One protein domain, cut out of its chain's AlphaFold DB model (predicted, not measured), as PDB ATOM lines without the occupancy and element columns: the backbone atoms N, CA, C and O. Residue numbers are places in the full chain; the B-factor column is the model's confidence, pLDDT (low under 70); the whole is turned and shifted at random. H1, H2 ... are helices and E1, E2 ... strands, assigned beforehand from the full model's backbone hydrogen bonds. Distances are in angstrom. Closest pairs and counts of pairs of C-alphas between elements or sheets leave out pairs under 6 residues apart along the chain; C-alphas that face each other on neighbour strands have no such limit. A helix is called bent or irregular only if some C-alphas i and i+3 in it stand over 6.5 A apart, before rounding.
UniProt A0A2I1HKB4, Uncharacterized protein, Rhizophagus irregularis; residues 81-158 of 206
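AT A GLANCE: This is residues 81 to 158 of the 206 residues of an uncharacterized protein of Rhizophagus irregularis (UniProt A0A2I1HKB4). A small sheet of three strands makes one end of an elongated model, and the short helix H1 lies at the other end. Two more short helices, H2 and H3, lie between them, joined by the long loop of residues 101 to 127; H3 is the one that grazes the sheet. The printed part has 78 residues, with three named helices followed by three named strands; the sheet, in the order E1, E2, E3, is antiparallel. The class is mixed, helices and strands, with 34 residues, under half, in named elements. The whole is only just compact, close to loose, with a radius of gyration of the C-alphas of 13.8 A and spans of 45 by 29 by 23 A.

HOW THE PARTS SIT: H1, residues 82 to 88, is apart from H2, residues 95 to 100, and neither helix is on the sheet. H3, residues 128 to 133, touches no helix and only grazes the sheet with its residues 131 to 133. E1, residues 137 to 139, E2, residues 144 to 149, and E3, residues 152 to 157, form a meander, each strand the antiparallel neighbour of the one before. The closest C-alphas of H3 and E2 are those of Leu 131 and Val 147, 8.0 A apart. In the hairpin of E1 and E2, at 167 degrees, N 137 and O 146 are 2.9 A apart, within hydrogen-bond range. In the hairpin of E2 and E3, at 159 degrees, N 147 and O 154 are 2.9 A apart, also within range. In H1, H2 and H3 every O i to N i+4 pair is within hydrogen-bond range.

IN THESE COORDINATES: H1 begins at C-alpha 82 (180.463, 157.611, 287.239) and is 9.7 A long. H2 measures 8.4 A, H3 8.5 A and E1 6.5 A. E2, 16.6 A long, begins at C-alpha 144 (191.577, 151.452, 250.522). E3, 16.9 A long, ends at C-alpha 157 (192.192, 155.407, 252.649).

THE WHOLE: The two C-alphas farthest apart, those of Ser 81 and Glu 141, are 47.1 A apart. The printed part has no cut, and the link from H2 to H3, 27 residues, is long. Residues 82 to 107 have pLDDT under 70.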
ATOM      1  N   SER A  81     177.091 156.371 290.154       76.69
ATOM      2  CA  SER A  81     178.218 155.620 289.615       76.69
ATOM      3  C   SER A  81     178.676 156.307 288.338       76.69
ATOM      4  O   SER A  81     178.031 156.190 287.303       76.69
ATOM      5  N   MET A  82     179.817 157.001 288.412       66.75
ATOM      6  CA  MET A  82     180.463 157.611 287.239       66.75
ATOM      7  C   MET A  82     180.711 156.584 286.132       66.75
ATOM      8  O   MET A  82     180.637 156.907 284.957       66.75
ATOM      9  N   VAL A  83     180.978 155.330 286.508       60.06
ATOM     10  CA  VAL A  83     181.190 154.227 285.568       60.06
ATOM     11  C   VAL A  83     179.889 153.846 284.867       60.06
ATOM     12  O   VAL A  83     179.904 153.581 283.673       60.06
ATOM     13  N   GLU A  84     178.770 153.829 285.591       65.62
ATOM     14  CA  GLU A  84     177.452 153.572 285.003       65.62
ATOM     15  C   GLU A  84     177.075 154.708 284.053       65.62
ATOM     16  O   GLU A  84     176.624 154.449 282.947       65.62
ATOM     17  N   ASP A  85     177.344 155.955 284.428       64.69
ATOM     18  CA  ASP A  85     177.112 157.121 283.578       64.69
ATOM     19  C   ASP A  85     177.967 157.109 282.308       64.69
ATOM     20  O   ASP A  85     177.435 157.318 281.226       64.69
ATOM     21  N   ILE A  86     179.271 156.828 282.411       63.50
ATOM     22  CA  ILE A  86     180.176 156.753 281.251       63.50
ATOM     23  C   ILE A  86     179.805 155.573 280.343       63.50
ATOM     24  O   ILE A  86     179.846 155.701 279.125       63.50
ATOM     25  N   LYS A  87     179.389 154.432 280.913       57.06
ATOM     26  CA  LYS A  87     178.910 153.275 280.137       57.06
ATOM     27  C   LYS A  87     177.589 153.548 279.420       57.06
ATOM     28  O   LYS A  87     177.387 153.047 278.321       57.06
ATOM     29  N   HIS A  88     176.689 154.308 280.040       57.62
ATOM     30  CA  HIS A  88     175.400 154.678 279.451       57.62
ATOM     31  C   HIS A  88     175.456 155.973 278.632       57.62
ATOM     32  O   HIS A  88     174.469 156.312 277.976       57.62
ATOM     33  N   GLN A  89     176.590 156.684 278.612       55.16
ATOM     34  CA  GLN A  89     176.899 157.698 277.608       55.16
ATOM     35  C   GLN A  89     177.125 156.992 276.269       55.16
ATOM     36  O   GLN A  89     178.238 156.864 275.770       55.16
ATOM     37  N   GLN A  90     176.024 156.535 275.676       50.47
ATOM     38  CA  GLN A  90     175.972 156.204 274.266       50.47
ATOM     39  C   GLN A  90     176.235 157.491 273.499       50.47
ATOM     40  O   GLN A  90     175.341 158.305 273.265       50.47
ATOM     41  N   ALA A  91     177.495 157.706 273.143       49.22
ATOM     42  CA  ALA A  91     177.833 158.726 272.184       49.22
ATOM     43  C   ALA A  91     177.325 158.232 270.826       49.22
ATOM     44  O   ALA A  91     177.779 157.211 270.311       49.22
ATOM     45  N   TRP A  92     176.362 158.943 270.241       43.56
ATOM     46  CA  TRP A  92     176.014 158.771 268.833       43.56
ATOM     47  C   TRP A  92     177.133 159.364 267.983       43.56
ATOM     48  O   TRP A  92     176.973 160.412 267.368       43.56
ATOM     49  N   ILE A  93     178.294 158.716 267.999       50.75
ATOM     50  CA  ILE A  93     179.358 159.014 267.055       50.75
ATOM     51  C   ILE A  93     178.966 158.260 265.798       50.75
ATOM     52  O   ILE A  93     179.000 157.029 265.745       50.75
ATOM     53  N   THR A  94     178.505 158.995 264.793       48.78
ATOM     54  CA  THR A  94     178.258 158.382 263.494       48.78
ATOM     55  C   THR A  94     179.603 157.935 262.927       48.78
ATOM     56  O   THR A  94     180.623 158.599 263.112       48.78
ATOM     57  N   PHE A  95     179.627 156.810 262.213       46.91
ATOM     58  CA  PHE A  95     180.804 156.402 261.434       46.91
ATOM     59  C   PHE A  95     181.349 157.576 260.592       46.91
ATOM     60  O   PHE A  95     182.555 157.792 260.514       46.91
ATOM     61  N   GLY A  96     180.431 158.403 260.073       45.00
ATOM     62  CA  GLY A  96     180.703 159.679 259.428       45.00
ATOM     63  C   GLY A  96     181.496 160.684 260.264       45.00
ATOM     64  O   GLY A  96     182.391 161.265 259.687       45.00
ATOM     65  N   GLN A  97     181.245 160.859 261.569       48.38
ATOM     66  CA  GLN A  97     182.006 161.749 262.472       48.38
ATOM     67  C   GLN A  97     183.390 161.206 262.829       48.38
ATOM     68  O   GLN A  97     184.353 161.965 262.923       48.38
ATOM     69  N   LEU A  98     183.503 159.885 262.979       49.81
ATOM     70  CA  LEU A  98     184.793 159.233 263.190       49.81
ATOM     71  C   LEU A  98     185.715 159.410 261.974       49.81
ATOM     72  O   LEU A  98     186.923 159.589 262.101       49.81
ATOM     73  N   ILE A  99     185.100 159.410 260.794       50.31
ATOM     74  CA  ILE A  99     185.743 159.635 259.506       50.31
ATOM     75  C   ILE A  99     185.703 161.108 259.101       50.31
ATOM     76  O   ILE A  99     186.419 161.472 258.193       50.31
ATOM     77  N   GLU A 100     184.978 162.009 259.761       43.00
ATOM     78  CA  GLU A 100     184.901 163.430 259.370       43.00
ATOM     79  C   GLU A 100     186.265 164.122 259.518       43.00
ATOM     80  O   GLU A 100     186.566 165.087 258.813       43.00
ATOM     81  N   ILE A 101     187.126 163.556 260.372       46.94
ATOM     82  CA  ILE A 101     188.538 163.922 260.521       46.94
ATOM     83  C   ILE A 101     189.396 163.379 259.354       46.94
ATOM     84  O   ILE A 101     190.350 164.042 258.955       46.94
ATOM     85  N   ALA A 102     189.045 162.234 258.752       40.72
ATOM     86  CA  ALA A 102     189.800 161.587 257.664       40.72
ATOM     87  C   ALA A 102     189.255 161.866 256.237       40.72
ATOM     88  O   ALA A 102     190.018 162.011 255.287       40.72
ATOM     89  N   SER A 103     187.941 162.010 256.080       40.38
ATOM     90  CA  SER A 103     187.196 162.217 254.839       40.38
ATOM     91  C   SER A 103     186.056 163.201 255.084       40.38
ATOM     92  O   SER A 103     184.957 162.806 255.462       40.38
ATOM     93  N   LYS A 104     186.236 164.475 254.740       41.72
ATOM     94  CA  LYS A 104     185.153 165.479 254.652       41.72
ATOM     95  C   LYS A 104     184.006 165.125 253.659       41.72
ATOM     96  O   LYS A 104     183.422 166.036 253.080       41.72
ATOM     97  N   LEU A 105     183.712 163.855 253.347       48.25
ATOM     98  CA  LEU A 105     183.165 163.487 252.036       48.25
ATOM     99  C   LEU A 105     182.057 162.428 251.912       48.25
ATOM    100  O   LEU A 105     181.556 162.334 250.797       48.25
ATOM    101  N   GLN A 106     181.627 161.635 252.907       59.12
ATOM    102  CA  GLN A 106     180.790 160.455 252.546       59.12
ATOM    103  C   GLN A 106     179.475 160.198 253.303       59.12
ATOM    104  O   GLN A 106     178.747 159.298 252.902       59.12
ATOM    105  N   GLY A 107     179.073 161.013 254.290       65.75
ATOM    106  CA  GLY A 107     177.661 161.100 254.733       65.75
ATOM    107  C   GLY A 107     176.954 159.774 255.093       65.75
ATOM    108  O   GLY A 107     175.739 159.641 254.880       65.75
ATOM    109  N   ILE A 108     177.709 158.781 255.584       76.19
ATOM    110  CA  ILE A 108     177.185 157.502 256.076       76.19
ATOM    111  C   ILE A 108     177.010 157.586 257.591       76.19
ATOM    112  O   ILE A 108     177.969 157.796 258.335       76.19
ATOM    113  N   GLU A 109     175.780 157.369 258.049       72.38
ATOM    114  CA  GLU A 109     175.426 157.361 259.465       72.38
ATOM    115  C   GLU A 109     175.074 155.936 259.884       72.38
ATOM    116  O   GLU A 109     174.039 155.392 259.501       72.38
ATOM    117  N   VAL A 110     175.963 155.317 260.657       77.94
ATOM    118  CA  VAL A 110     175.748 153.986 261.230       77.94
ATOM    119  C   VAL A 110     175.559 154.156 262.734       77.94
ATOM    120  O   VAL A 110     176.427 154.758 263.364       77.94
ATOM    121  N   PRO A 111     174.471 153.640 263.334       75.69
ATOM    122  CA  PRO A 111     174.324 153.627 264.785       75.69
ATOM    123  C   PRO A 111     175.268 152.579 265.386       75.69
ATOM    124  O   PRO A 111     175.256 151.416 264.959       75.69
ATOM    125  N   ILE A 112     176.081 152.981 266.363       76.31
ATOM    126  CA  ILE A 112     177.131 152.156 266.975       76.31
ATOM    127  C   ILE A 112     177.012 152.251 268.498       76.31
ATOM    128  O   ILE A 112     176.682 153.307 269.029       76.31
ATOM    129  N   ASP A 113     177.272 151.137 269.175       72.31
ATOM    130  CA  ASP A 113     177.476 151.086 270.621       72.31
ATOM    131  C   ASP A 113     178.989 151.037 270.882       72.31
ATOM    132  O   ASP A 113     179.682 150.207 270.287       72.31
ATOM    133  N   MET A 114     179.519 151.955 271.691       75.31
ATOM    134  CA  MET A 114     180.962 152.110 271.919       75.31
ATOM    135  C   MET A 114     181.298 152.048 273.405       75.31
ATOM    136  O   MET A 114     180.565 152.562 274.245       75.31
ATOM    137  N   VAL A 115     182.455 151.463 273.718       77.69
ATOM    138  CA  VAL A 115     183.037 151.485 275.063       77.69
ATOM    139  C   VAL A 115     184.108 152.568 275.112       77.69
ATOM    140  O   VAL A 115     185.004 152.588 274.273       77.69
ATOM    141  N   VAL A 116     184.014 153.460 276.098       81.31
ATOM    142  CA  VAL A 116     184.991 154.536 276.306       81.31
ATOM    143  C   VAL A 116     186.110 154.048 277.221       81.31
ATOM    144  O   VAL A 116     185.858 153.587 278.336       81.31
ATOM    145  N   THR A 117     187.350 154.172 276.751       79.75
ATOM    146  CA  THR A 117     188.572 153.817 277.485       79.75
ATOM    147  C   THR A 117     189.633 154.892 277.283       79.75
ATOM    148  O   THR A 117     189.700 155.485 276.209       79.75
ATOM    149  N   GLU A 118     190.476 155.121 278.286       82.31
ATOM    150  CA  GLU A 118     191.631 156.017 278.174       82.31
ATOM    151  C   GLU A 118     192.741 155.356 277.342       82.31
ATOM    152  O   GLU A 118     193.082 154.196 277.575       82.31
ATOM    153  N   ALA A 119     193.277 156.080 276.357       79.62
ATOM    154  CA  ALA A 119     194.383 155.636 275.515       79.62
ATOM    155  C   ALA A 119     195.201 156.840 275.030       79.62
ATOM    156  O   ALA A 119     194.640 157.883 274.699       79.62
ATOM    157  N   GLU A 120     196.523 156.682 274.965       84.62
ATOM    158  CA  GLU A 120     197.439 157.723 274.472       84.62
ATOM    159  C   GLU A 120     197.711 157.600 272.964       84.62
ATOM    160  O   GLU A 120     198.042 158.584 272.308       84.62
ATOM    161  N   THR A 121     197.581 156.393 272.405       80.44
ATOM    162  CA  THR A 121     198.084 156.050 271.063       80.44
ATOM    163  C   THR A 121     197.010 155.953 269.987       80.44
ATOM    164  O   THR A 121     197.333 155.947 268.802       80.44
ATOM    165  N   TYR A 122     195.735 155.876 270.363       78.81
ATOM    166  CA  TYR A 122     194.630 155.793 269.418       78.81
ATOM    167  C   TYR A 122     193.416 156.555 269.927       78.81
ATOM    168  O   TYR A 122     193.113 156.563 271.118       78.81
ATOM    169  N   SER A 123     192.681 157.154 268.994       80.44
ATOM    170  CA  SER A 123     191.422 157.826 269.309       80.44
ATOM    171  C   SER A 123     190.268 156.831 269.410       80.44
ATOM    172  O   SER A 123     189.413 156.969 270.278       80.44
ATOM    173  N   VAL A 124     190.228 155.834 268.517       81.50
ATOM    174  CA  VAL A 124     189.145 154.845 268.429       81.50
ATOM    175  C   VAL A 124     189.663 153.523 267.882       81.50
ATOM    176  O   VAL A 124     190.467 153.496 266.954       81.50
ATOM    177  N   ILE A 125     189.127 152.431 268.422       84.31
ATOM    178  CA  ILE A 125     189.285 151.083 267.884       84.31
ATOM    179  C   ILE A 125     187.957 150.652 267.275       84.31
ATOM    180  O   ILE A 125     186.911 150.694 267.927       84.31
ATOM    181  N   VAL A 126     188.006 150.203 266.024       84.38
ATOM    182  CA  VAL A 126     186.845 149.655 265.329       84.38
ATOM    183  C   VAL A 126     186.844 148.138 265.472       84.38
ATOM    184  O   VAL A 126     187.752 147.453 265.012       84.38
ATOM    185  N   GLY A 127     185.812 147.605 266.124       84.81
ATOM    186  CA  GLY A 127     185.638 146.165 266.279       84.81
ATOM    187  C   GLY A 127     185.103 145.486 265.016       84.81
ATOM    188  O   GLY A 127     184.348 146.072 264.236       84.81
ATOM    189  N   ASN A 128     185.404 144.194 264.873       87.00
ATOM    190  CA  ASN A 128     184.942 143.374 263.747       87.00
ATOM    191  C   ASN A 128     183.411 143.299 263.623       87.00
ATOM    192  O   ASN A 128     182.896 143.074 262.529       87.00
ATOM    193  N   ASP A 129     182.668 143.480 264.717       86.31
ATOM    194  CA  ASP A 129     181.202 143.544 264.676       86.31
ATOM    195  C   ASP A 129     180.708 144.718 263.833       86.31
ATOM    196  O   ASP A 129     179.768 144.567 263.048       86.31
ATOM    197  N   LEU A 130     181.380 145.867 263.942       83.69
ATOM    198  CA  LEU A 130     181.057 147.034 263.137       83.69
ATOM    199  C   LEU A 130     181.445 146.812 261.675       83.69
ATOM    200  O   LEU A 130     180.608 147.030 260.803       83.69
ATOM    201  N   LEU A 131     182.655 146.308 261.409       86.81
ATOM    202  CA  LEU A 131     183.122 146.017 260.044       86.81
ATOM    203  C   LEU A 131     182.181 145.046 259.315       86.81
ATOM    204  O   LEU A 131     181.793 145.270 258.169       86.81
ATOM    205  N   ARG A 132     181.702 144.010 260.017       86.12
ATOM    206  CA  ARG A 132     180.682 143.094 259.487       86.12
ATOM    207  C   ARG A 132     179.357 143.793 259.204       86.12
ATOM    208  O   ARG A 132     178.747 143.541 258.165       86.12
ATOM    209  N   LYS A 133     178.897 144.655 260.115       86.06
ATOM    210  CA  LYS A 133     177.630 145.391 259.977       86.06
ATOM    211  C   LYS A 133     177.622 146.278 258.732       86.06
ATOM    212  O   LYS A 133     176.601 146.356 258.054       86.06
ATOM    213  N   VAL A 134     178.757 146.896 258.421       85.94
ATOM    214  CA  VAL A 134     178.921 147.785 257.262       85.94
ATOM    215  C   VAL A 134     179.466 147.082 256.017       85.94
ATOM    216  O   VAL A 134     179.833 147.751 255.053       85.94
ATOM    217  N   LYS A 135     179.522 145.740 256.035       89.19
ATOM    218  CA  LYS A 135     180.039 144.903 254.940       89.19
ATOM    219  C   LYS A 135     181.326 145.479 254.349       89.19
ATOM    220  O   LYS A 135     181.416 145.726 253.148       89.19
ATOM    221  N   ASP A 136     182.253 145.755 255.249       88.06
ATOM    222  CA  ASP A 136     183.580 146.246 254.941       88.06
ATOM    223  C   ASP A 136     184.307 145.340 253.934       88.06
ATOM    224  O   ASP A 136     184.144 144.115 253.951       88.06
ATOM    225  N   ASN A 137     185.129 145.957 253.089       91.69
ATOM    226  CA  ASN A 137     186.191 145.276 252.369       91.69
ATOM    227  C   ASN A 137     187.464 146.135 252.372       91.69
ATOM    228  O   ASN A 137     187.473 147.228 251.800       91.69
ATOM    229  N   ILE A 138     188.528 145.622 252.989       91.12
ATOM    230  CA  ILE A 138     189.858 146.238 253.019       91.12
ATOM    231  C   ILE A 138     190.714 145.641 251.907       91.12
ATOM    232  O   ILE A 138     190.987 144.441 251.886       91.12
ATOM    233  N   ASP A 139     191.166 146.500 251.004       92.62
ATOM    234  CA  ASP A 139     192.147 146.173 249.982       92.62
ATOM    235  C   ASP A 139     193.513 146.751 250.377       92.62
ATOM    236  O   ASP A 139     193.705 147.969 250.442       92.62
ATOM    237  N   TYR A 140     194.460 145.853 250.652       91.44
ATOM    238  CA  TYR A 140     195.825 146.190 251.055       91.44
ATOM    239  C   TYR A 140     196.731 146.565 249.876       91.44
ATOM    240  O   TYR A 140     197.747 147.221 250.095       91.44
ATOM    241  N   GLU A 141     196.390 146.172 248.644       91.06
ATOM    242  CA  GLU A 141     197.145 146.586 247.455       91.06
ATOM    243  C   GLU A 141     196.859 148.052 247.131       91.06
ATOM    244  O   GLU A 141     197.764 148.811 246.788       91.06
ATOM    245  N   THR A 142     195.594 148.462 247.267       90.56
ATOM    246  CA  THR A 142     195.159 149.837 246.986       90.56
ATOM    247  C   THR A 142     195.085 150.728 248.226       90.56
ATOM    248  O   THR A 142     194.691 151.893 248.106       90.56
ATOM    249  N   SER A 143     195.449 150.213 249.407       90.12
ATOM    250  CA  SER A 143     195.372 150.925 250.692       90.12
ATOM    251  C   SER A 143     194.011 151.600 250.899       90.12
ATOM    252  O   SER A 143     193.918 152.754 251.319       90.12
ATOM    253  N   THR A 144     192.935 150.902 250.526       88.38
ATOM    254  CA  THR A 144     191.577 151.452 250.522       88.38
ATOM    255  C   THR A 144     190.601 150.481 251.169       88.38
ATOM    256  O   THR A 144     190.503 149.315 250.803       88.38
ATOM    257  N   MET A 145     189.817 150.999 252.103       88.81
ATOM    258  CA  MET A 145     188.700 150.326 252.743       88.81
ATOM    259  C   MET A 145     187.390 150.827 252.144       88.81
ATOM    260  O   MET A 145     187.130 152.032 252.091       88.81
ATOM    261  N   THR A 146     186.554 149.907 251.680       89.62
ATOM    262  CA  THR A 146     185.214 150.208 251.172       89.62
ATOM    263  C   THR A 146     184.163 149.765 252.169       89.62
ATOM    264  O   THR A 146     184.188 148.634 252.643       89.62
ATOM    265  N   VAL A 147     183.218 150.647 252.458       87.69
ATOM    266  CA  VAL A 147     182.173 150.452 253.463       87.69
ATOM    267  C   VAL A 147     180.830 150.665 252.788       87.69
ATOM    268  O   VAL A 147     180.644 151.669 252.101       87.69
ATOM    269  N   SER A 148     179.880 149.755 253.006       87.31
ATOM    270  CA  SER A 148     178.535 149.847 252.437       87.31
ATOM    271  C   SER A 148     177.443 149.775 253.508       87.31
ATOM    272  O   SER A 148     177.330 148.824 254.281       87.31
ATOM    273  N   TRP A 149     176.589 150.795 253.555       83.94
ATOM    274  CA  TRP A 149     175.512 150.889 254.538       83.94
ATOM    275  C   TRP A 149     174.280 151.565 253.939       83.94
ATOM    276  O   TRP A 149     174.387 152.627 253.335       83.94
ATOM    277  N   GLU A 150     173.107 150.940 254.082       84.94
ATOM    278  CA  GLU A 150     171.823 151.448 253.555       84.94
ATOM    279  C   GLU A 150     171.865 151.877 252.072       84.94
ATOM    280  O   GLU A 150     171.225 152.839 251.654       84.94
ATOM    281  N   GLY A 151     172.640 151.157 251.254       83.94
ATOM    282  CA  GLY A 151     172.806 151.461 249.829       83.94
ATOM    283  C   GLY A 151     173.733 152.645 249.530       83.94
ATOM    284  O   GLY A 151     173.886 153.005 248.366       83.94
ATOM    285  N   LYS A 152     174.364 153.233 250.551       83.44
ATOM    286  CA  LYS A 152     175.460 154.197 250.415       83.44
ATOM    287  C   LYS A 152     176.795 153.476 250.499       83.44
ATOM    288  O   LYS A 152     176.937 152.522 251.265       83.44
ATOM    289  N   GLU A 153     177.770 153.969 249.748       85.31
ATOM    290  CA  GLU A 153     179.131 153.444 249.748       85.31
ATOM    291  C   GLU A 153     180.135 154.553 250.057       85.31
ATOM    292  O   GLU A 153     180.009 155.684 249.580       85.31
ATOM    293  N   ALA A 154     181.119 154.207 250.879       83.44
ATOM    294  CA  ALA A 154     182.218 155.053 251.297       83.44
ATOM    295  C   ALA A 154     183.543 154.363 250.966       83.44
ATOM    296  O   ALA A 154     183.683 153.158 251.157       83.44
ATOM    297  N   ARG A 155     184.517 155.137 250.487       85.12
ATOM    298  CA  ARG A 155     185.894 154.700 250.235       85.12
ATOM    299  C   ARG A 155     186.816 155.505 251.132       85.12
ATOM    300  O   ARG A 155     186.811 156.737 251.061       85.12
ATOM    301  N   ILE A 156     187.567 154.802 251.964       83.56
ATOM    302  CA  ILE A 156     188.373 155.353 253.046       83.56
ATOM    303  C   ILE A 156     189.814 154.892 252.820       83.56
ATOM    304  O   ILE A 156     190.036 153.687 252.722       83.56
ATOM    305  N   PRO A 157     190.791 155.802 252.703       85.88
ATOM    306  CA  PRO A 157     192.192 155.407 252.649       85.88
ATOM    307  C   PRO A 157     192.603 154.792 253.992       85.88
ATOM    308  O   PRO A 157     192.222 155.303 255.047       85.88
ATOM    309  N   VAL A 158     193.361 153.700 253.953       85.38
ATOM    310  CA  VAL A 158     193.827 152.986 255.147       85.38
ATOM    311  C   VAL A 158     195.312 152.679 255.054       85.38
ATOM    312  O   VAL A 158     195.827 152.330 253.996       85.38
TER     313      VAL A 158